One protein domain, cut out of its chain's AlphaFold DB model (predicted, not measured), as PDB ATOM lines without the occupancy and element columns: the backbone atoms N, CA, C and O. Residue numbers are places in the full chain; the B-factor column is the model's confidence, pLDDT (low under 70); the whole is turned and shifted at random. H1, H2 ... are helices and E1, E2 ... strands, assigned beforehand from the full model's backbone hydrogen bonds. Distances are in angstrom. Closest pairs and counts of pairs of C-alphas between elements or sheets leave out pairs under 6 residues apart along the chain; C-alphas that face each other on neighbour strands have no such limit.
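AT A GLANCE: This is residues 27 to 85 of the 267 residues of an uncharacterized protein of Pseudomonas acidophila (UniProt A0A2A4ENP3). Little regular structure: a small two-stranded hairpin, E1 and E2, with the short helix H1 following at one end of the long axis and a long loop at the other, where residues 38 to 43 stick out. Residues 31 to 32 pair with residues 66 to 67 of E2, antiparallel. The printed part has 59 residues, 17 of them in named elements, in the order E1, E2, H1; the class is mixed, helices and strands. It is compact, radius of gyration of the C-alphas 11.2 A, yet elongated, spanning 36 by 23 by 16 A.

IN THESE COORDINATES: E1 is residues 57 to 60, 9.3 A long, from C-alpha 57 at (8.157, -10.926, 51.240). E2 is residues 63 to 69, 14.4 A. H1 is residues 72 to 77, 8.6 A, ending at C-alpha 77 (13.981, -7.977, 39.313).

HOW THE PARTS SIT: E1 and E2 form an antiparallel hairpin at 142 degrees; N 58 and O 68 are 2.8 A apart, within hydrogen-bond range. The closest C-alphas of E2 and H1, His 69 and Asp 75, are 5.5 A apart. E1 and H1 are apart. In H1 every O i to N i+4 pair is within hydrogen-bond range.

THE WHOLE: The C-alphas of Val 42 and Tyr 85, the two farthest apart, are 37.2 A apart. The printed part has no cut, and both links are tight. Residues 27 to 28 and 37 to 46 have pLDDT under 70.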
ATOM      1  N   ARG A  27      -0.017   1.916  41.872       59.16
ATOM      2  CA  ARG A  27      -0.185   0.925  42.938       59.16
ATOM      3  C   ARG A  27       1.179   0.304  43.221       59.16
ATOM      4  O   ARG A  27       1.861  -0.135  42.289       59.16
ATOM      5  N   GLU A  28       1.599   0.359  44.484       64.50
ATOM      6  CA  GLU A  28       2.817  -0.312  44.927       64.50
ATOM      7  C   GLU A  28       2.806  -1.738  44.351       64.50
ATOM      8  O   GLU A  28       1.743  -2.365  44.321       64.50
ATOM      9  N   PRO A  29       3.925  -2.229  43.801       72.94
ATOM     10  CA  PRO A  29       3.961  -3.565  43.235       72.94
ATOM     11  C   PRO A  29       3.664  -4.587  44.338       72.94
ATOM     12  O   PRO A  29       4.364  -4.687  45.346       72.94
ATOM     13  N   MET A  30       2.568  -5.314  44.155       84.88
ATOM     14  CA  MET A  30       2.024  -6.256  45.124       84.88
ATOM     15  C   MET A  30       1.842  -7.605  44.447       84.88
ATOM     16  O   MET A  30       1.399  -7.688  43.304       84.88
ATOM     17  N   ILE A  31       2.160  -8.666  45.176       83.25
ATOM     18  CA  ILE A  31       1.934 -10.041  44.753       83.25
ATOM     19  C   ILE A  31       0.659 -10.517  45.434       83.25
ATOM     20  O   ILE A  31       0.595 -10.540  46.664       83.25
ATOM     21  N   ASP A  32      -0.332 -10.926  44.644       85.38
ATOM     22  CA  ASP A  32      -1.461 -11.697  45.162       85.38
ATOM     23  C   ASP A  32      -0.934 -13.046  45.654       85.38
ATOM     24  O   ASP A  32      -0.420 -13.837  44.864       85.38
ATOM     25  N   ALA A  33      -1.009 -13.290  46.962       80.81
ATOM     26  CA  ALA A  33      -0.495 -14.503  47.576       80.81
ATOM     27  C   ALA A  33      -1.386 -15.716  47.277       80.81
ATOM     28  O   ALA A  33      -0.871 -16.829  47.212       80.81
ATOM     29  N   ARG A  34      -2.697 -15.516  47.066       79.94
ATOM     30  CA  ARG A  34      -3.715 -16.585  47.028       79.94
ATOM     31  C   ARG A  34      -3.386 -17.728  46.062       79.94
ATOM     32  O   ARG A  34      -3.525 -18.872  46.485       79.94
ATOM     33  N   PRO A  35      -2.919 -17.480  44.822       77.44
ATOM     34  CA  PRO A  35      -2.641 -18.558  43.873       77.44
ATOM     35  C   PRO A  35      -1.421 -19.422  44.234       77.44
ATOM     36  O   PRO A  35      -1.210 -20.479  43.642       77.44
ATOM     37  N   TRP A  36      -0.601 -18.977  45.190       73.25
ATOM     38  CA  TRP A  36       0.671 -19.609  45.558       73.25
ATOM     39  C   TRP A  36       0.630 -20.310  46.912       73.25
ATOM     40  O   TRP A  36       1.594 -20.974  47.294       73.25
ATOM     41  N   LEU A  37      -0.461 -20.138  47.656       68.00
ATOM     42  CA  LEU A  37      -0.669 -20.829  48.914       68.00
ATOM     43  C   LEU A  37      -1.175 -22.232  48.596       68.00
ATOM     44  O   LEU A  37      -2.238 -22.390  47.997       68.00
ATOM     45  N   ALA A  38      -0.411 -23.251  48.994       54.75
ATOM     46  CA  ALA A  38      -0.946 -24.601  49.055       54.75
ATOM     47  C   ALA A  38      -2.180 -24.587  49.970       54.75
ATOM     48  O   ALA A  38      -2.204 -23.884  50.985       54.75
ATOM     49  N   ALA A  39      -3.224 -25.321  49.583       46.72
ATOM     50  CA  ALA A  39      -4.452 -25.472  50.355       46.72
ATOM     51  C   ALA A  39      -4.215 -26.368  51.584       46.72
ATOM     52  O   ALA A  39      -4.884 -27.378  51.780       46.72
ATOM     53  N   ASP A  40      -3.248 -26.008  52.417       41.72
ATOM     54  CA  ASP A  40      -2.955 -26.701  53.657       41.72
ATOM     55  C   ASP A  40      -3.869 -26.042  54.688       41.72
ATOM     56  O   ASP A  40      -3.609 -24.925  55.125       41.72
ATOM     57  N   GLY A  41      -5.015 -26.675  54.966       41.69
ATOM     58  CA  GLY A  41      -6.178 -26.152  55.703       41.69
ATOM     59  C   GLY A  41      -5.970 -25.712  57.164       41.69
ATOM     60  O   GLY A  41      -6.840 -25.934  58.000       41.69
ATOM     61  N   VAL A  42      -4.852 -25.071  57.489       41.47
ATOM     62  CA  VAL A  42      -4.497 -24.514  58.792       41.47
ATOM     63  C   VAL A  42      -4.090 -23.058  58.572       41.47
ATOM     64  O   VAL A  42      -3.148 -22.811  57.839       41.47
ATOM     65  N   GLY A  43      -4.820 -22.117  59.190       47.12
ATOM     66  CA  GLY A  43      -4.486 -20.690  59.374       47.12
ATOM     67  C   GLY A  43      -3.808 -19.950  58.208       47.12
ATOM     68  O   GLY A  43      -2.644 -20.197  57.940       47.12
ATOM     69  N   ARG A  44      -4.511 -18.973  57.594       51.09
ATOM     70  CA  ARG A  44      -4.041 -18.051  56.522       51.09
ATOM     71  C   ARG A  44      -2.553 -18.224  56.169       51.09
ATOM     72  O   ARG A  44      -1.711 -17.626  56.844       51.09
ATOM     73  N   PRO A  45      -2.229 -19.005  55.128       54.94
ATOM     74  CA  PRO A  45      -0.842 -19.238  54.770       54.94
ATOM     75  C   PRO A  45      -0.187 -17.893  54.429       54.94
ATOM     76  O   PRO A  45      -0.625 -17.183  53.527       54.94
ATOM     77  N   SER A  46       0.822 -17.483  55.193       64.94
ATOM     78  CA  SER A  46       1.597 -16.283  54.884       64.94
ATOM     79  C   SER A  46       2.838 -16.704  54.110       64.94
ATOM     80  O   SER A  46       3.709 -17.376  54.669       64.94
ATOM     81  N   LEU A  47       2.945 -16.303  52.841       79.81
ATOM     82  CA  LEU A  47       4.204 -16.422  52.107       79.81
ATOM     83  C   LEU A  47       5.286 -15.657  52.873       79.81
ATOM     84  O   LEU A  47       5.148 -14.460  53.112       79.81
ATOM     85  N   SER A  48       6.364 -16.341  53.250       88.50
ATOM     86  CA  SER A  48       7.572 -15.699  53.788       88.50
ATOM     87  C   SER A  48       8.569 -15.345  52.682       88.50
ATOM     88  O   SER A  48       9.407 -14.453  52.843       88.50
ATOM     89  N   ARG A  49       8.464 -16.018  51.530       91.88
ATOM     90  CA  ARG A  49       9.274 -15.796  50.330       91.88
ATOM     91  C   ARG A  49       8.405 -15.791  49.078       91.88
ATOM     92  O   ARG A  49       7.394 -16.483  49.014       91.88
ATOM     93  N   CYS A  50       8.826 -15.026  48.078       92.00
ATOM     94  CA  CYS A  50       8.232 -15.046  46.748       92.00
ATOM     95  C   CYS A  50       8.454 -16.426  46.099       92.00
ATOM     96  O   CYS A  50       9.590 -16.900  46.105       92.00
ATOM     97  N   PRO A  51       7.432 -17.050  45.489       90.88
ATOM     98  CA  PRO A  51       7.577 -18.363  44.858       90.88
ATOM     99  C   PRO A  51       8.515 -18.359  43.645       90.88
ATOM    100  O   PRO A  51       9.117 -19.381  43.351       90.88
ATOM    101  N   LEU A  52       8.664 -17.220  42.957       92.00
ATOM    102  CA  LEU A  52       9.478 -17.121  41.743       92.00
ATOM    103  C   LEU A  52      10.883 -16.598  42.019       92.00
ATOM    104  O   LEU A  52      11.852 -17.256  41.670       92.00
ATOM    105  N   CYS A  53      11.035 -15.444  42.674       92.94
ATOM    106  CA  CYS A  53      12.372 -14.888  42.918       92.94
ATOM    107  C   CYS A  53      13.040 -15.409  44.204       92.94
ATOM    108  O   CYS A  53      14.213 -15.121  44.433       92.94
ATOM    109  N   LEU A  54      12.300 -16.129  45.061       92.25
ATOM    110  CA  LEU A  54      12.724 -16.615  46.387       92.25
ATOM    111  C   LEU A  54      13.138 -15.520  47.389       92.25
ATOM    112  O   LEU A  54      13.588 -15.826  48.500       92.25
ATOM    113  N   GLY A  55      12.960 -14.248  47.023       93.50
ATOM    114  CA  GLY A  55      13.190 -13.090  47.876       93.50
ATOM    115  C   GLY A  55      12.179 -13.016  49.014       93.50
ATOM    116  O   GLY A  55      11.033 -13.442  48.870       93.50
ATOM    117  N   GLU A  56      12.600 -12.472  50.152       95.00
ATOM    118  CA  GLU A  56      11.718 -12.291  51.306       95.00
ATOM    119  C   GLU A  56      10.563 -11.348  50.972       95.00
ATOM    120  O   GLU A  56      10.763 -10.273  50.390       95.00
ATOM    121  N   VAL A  57       9.363 -11.736  51.392       93.12
ATOM    122  CA  VAL A  57       8.157 -10.926  51.240       93.12
ATOM    123  C   VAL A  57       7.540 -10.642  52.602       93.12
ATOM    124  O   VAL A  57       7.711 -11.395  53.560       93.12
ATOM    125  N   VAL A  58       6.856  -9.510  52.698       92.25
ATOM    126  CA  VAL A  58       6.127  -9.086  53.890       92.25
ATOM    127  C   VAL A  58       4.670  -8.812  53.518       92.25
ATOM    128  O   VAL A  58       4.421  -8.294  52.426       92.25
ATOM    129  N   PRO A  59       3.706  -9.136  54.397       89.31
ATOM    130  CA  PRO A  59       2.306  -8.789  54.181       89.31
ATOM    131  C   PRO A  59       2.121  -7.285  53.990       89.31
ATOM    132  O   PRO A  59       2.809  -6.478  54.625       89.31
ATOM    133  N   VAL A  60       1.167  -6.907  53.144       87.25
ATOM    134  CA  VAL A  60       0.762  -5.508  53.013       87.25
ATOM    135  C   VAL A  60      -0.245  -5.163  54.107       87.25
ATOM    136  O   VAL A  60      -1.218  -5.880  54.347       87.25
ATOM    137  N   LEU A  61       0.008  -4.060  54.816       84.06
ATOM    138  CA  LEU A  61      -0.849  -3.619  55.912       84.06
ATOM    139  C   LEU A  61      -2.250  -3.289  55.389       84.06
ATOM    140  O   LEU A  61      -2.406  -2.538  54.433       84.06
ATOM    141  N   GLY A  62      -3.265  -3.865  56.032       83.38
ATOM    142  CA  GLY A  62      -4.669  -3.690  55.653       83.38
ATOM    143  C   GLY A  62      -5.141  -4.569  54.492       83.38
ATOM    144  O   GLY A  62      -6.342  -4.602  54.249       83.38
ATOM    145  N   ILE A  63      -4.244  -5.302  53.816       85.56
ATOM    146  CA  ILE A  63      -4.583  -6.139  52.655       85.56
ATOM    147  C   ILE A  63      -3.841  -7.495  52.739       85.56
ATOM    148  O   ILE A  63      -2.831  -7.709  52.066       85.56
ATOM    149  N   PRO A  64      -4.288  -8.404  53.626       77.62
ATOM    150  CA  PRO A  64      -3.542  -9.600  54.035       77.62
ATOM    151  C   PRO A  64      -3.339 -10.646  52.932       77.62
ATOM    152  O   PRO A  64      -2.475 -11.508  53.066       77.62
ATOM    153  N   GLU A  65      -4.135 -10.605  51.867       83.69
ATOM    154  CA  GLU A  65      -4.004 -11.472  50.699       83.69
ATOM    155  C   GLU A  65      -2.874 -11.046  49.753       83.69
ATOM    156  O   GLU A  65      -2.515 -11.810  48.859       83.69
ATOM    157  N   PHE A  66      -2.277  -9.872  49.974       87.50
ATOM    158  CA  PHE A  66      -1.136  -9.401  49.207       87.50
ATOM    159  C   PHE A  66       0.128  -9.316  50.051       87.50
ATOM    160  O   PHE A  66       0.132  -8.944  51.229       87.50
ATOM    161  N   VAL A  67       1.240  -9.596  49.388       91.06
ATOM    162  CA  VAL A  67       2.582  -9.420  49.927       91.06
ATOM    163  C   VAL A  67       3.389  -8.512  49.009       91.06
ATOM    164  O   VAL A  67       3.102  -8.383  47.821       91.06
ATOM    165  N   ARG A  68       4.431  -7.895  49.554       92.19
ATOM    166  CA  ARG A  68       5.428  -7.143  48.785       92.19
ATOM    167  C   ARG A  68       6.816  -7.632  49.140       92.19
ATOM    168  O   ARG A  68       7.036  -8.110  50.254       92.19
ATOM    169  N   HIS A  69       7.771  -7.493  48.230       94.38
ATOM    170  CA  HIS A  69       9.155  -7.792  48.571       94.38
ATOM    171  C   HIS A  69       9.639  -6.863  49.685       94.38
ATOM    172  O   HIS A  69       9.377  -5.661  49.680       94.38
ATOM    173  N   ARG A  70      10.403  -7.411  50.632       94.44
ATOM    174  CA  ARG A  70      11.095  -6.602  51.646       94.44
ATOM    175  C   ARG A  70      12.188  -5.730  51.020       94.44
ATOM    176  O   ARG A  70      12.498  -4.656  51.525       94.44
ATOM    177  N   SER A  71      12.792  -6.212  49.937       93.62
ATOM    178  CA  SER A  71      13.912  -5.578  49.244       93.62
ATOM    179  C   SER A  71      13.470  -5.009  47.899       93.62
ATOM    180  O   SER A  71      12.998  -5.758  47.045       93.62
ATOM    181  N   ALA A  72      13.728  -3.718  47.674       90.88
ATOM    182  CA  ALA A  72      13.486  -3.055  46.390       90.88
ATOM    183  C   ALA A  72      14.273  -3.689  45.226       90.88
ATOM    184  O   ALA A  72      13.829  -3.660  44.084       90.88
ATOM    185  N   LEU A  73      15.428  -4.308  45.503       90.06
ATOM    186  CA  LEU A  73      16.204  -5.015  44.483       90.06
ATOM    187  C   LEU A  73      15.478  -6.269  43.980       90.06
ATOM    188  O   LEU A  73      15.471  -6.528  42.778       90.06
ATOM    189  N   HIS A  74      14.889  -7.051  44.891       90.88
ATOM    190  CA  HIS A  74      14.070  -8.203  44.507       90.88
ATOM    191  C   HIS A  74      12.817  -7.740  43.779       90.88
ATOM    192  O   HIS A  74      12.464  -8.317  42.760       90.88
ATOM    193  N   ASP A  75      12.203  -6.663  44.257       89.62
ATOM    194  CA  ASP A  75      11.020  -6.086  43.641       89.62
ATOM    195  C   ASP A  75      11.243  -5.670  42.180       89.62
ATOM    196  O   ASP A  75      10.489  -6.066  41.293       89.62
ATOM    197  N   ALA A  76      12.354  -4.981  41.913       89.19
ATOM    198  CA  ALA A  76      12.728  -4.523  40.579       89.19
ATOM    199  C   ALA A  76      13.141  -5.652  39.615       89.19
ATOM    200  O   ALA A  76      13.196  -5.431  38.409       89.19
ATOM    201  N   ARG A  77      13.485  -6.844  40.122       88.81
ATOM    202  CA  ARG A  77      13.981  -7.977  39.313       88.81
ATOM    203  C   ARG A  77      13.025  -9.163  39.267       88.81
ATOM    204  O   ARG A  77      13.245 -10.093  38.495       88.81
ATOM    205  N   CYS A  78      12.001  -9.173  40.113       91.94
ATOM    206  CA  CYS A  78      11.065 -10.277  40.199       91.94
ATOM    207  C   CYS A  78      10.044 -10.199  39.070       91.94
ATOM    208  O   CYS A  78       9.472  -9.147  38.790       91.94
ATOM    209  N   VAL A  79       9.767 -11.354  38.471       91.31
ATOM    210  CA  VAL A  79       8.849 -11.479  37.337       91.31
ATOM    211  C   VAL A  79       7.412 -11.058  37.648       91.31
ATOM    212  O   VAL A  79       6.654 -10.729  36.737       91.31
ATOM    213  N   LEU A  80       7.050 -11.064  38.937       92.12
ATOM    214  CA  LEU A  80       5.722 -10.706  39.431       92.12
ATOM    215  C   LEU A  80       5.544  -9.209  39.692       92.12
ATOM    216  O   LEU A  80       4.416  -8.757  39.828       92.12
ATOM    217  N   THR A  81       6.632  -8.450  39.811       91.75
ATOM    218  CA  THR A  81       6.583  -7.062  40.307       91.75
ATOM    219  C   THR A  81       7.372  -6.078  39.459       91.75
ATOM    220  O   THR A  81       7.121  -4.877  39.546       91.75
ATOM    221  N   THR A  82       8.298  -6.555  38.620       90.69
ATOM    222  CA  THR A  82       9.115  -5.678  37.778       90.69
ATOM    223  C   THR A  82       8.244  -4.797  36.885       90.69
ATOM    224  O   THR A  82       7.317  -5.267  36.229       90.69
ATOM    225  N   ARG A  83       8.554  -3.501  36.844       86.06
ATOM    226  CA  ARG A  83       7.923  -2.535  35.930       86.06
ATOM    227  C   ARG A  83       8.701  -2.368  34.626       86.06
ATOM    228  O   ARG A  83       8.290  -1.619  33.748       86.06
ATOM    229  N   THR A  84       9.851  -3.024  34.520       85.44
ATOM    230  CA  THR A  84      10.695  -3.019  33.327       85.44
ATOM    231  C   THR A  84      10.569  -4.356  32.601       85.44
ATOM    232  O   THR A  84       9.732  -5.195  32.945       85.44
ATOM    233  N   TYR A  85      11.388  -4.559  31.568       83.75
ATOM    234  CA  TYR A  85      11.453  -5.840  30.879       83.75
ATOM    235  C   TYR A  85      11.711  -6.988  31.860       83.75
ATOM    236  O   TYR A  85      12.516  -6.875  32.788       83.75
TER     237      TYR A  85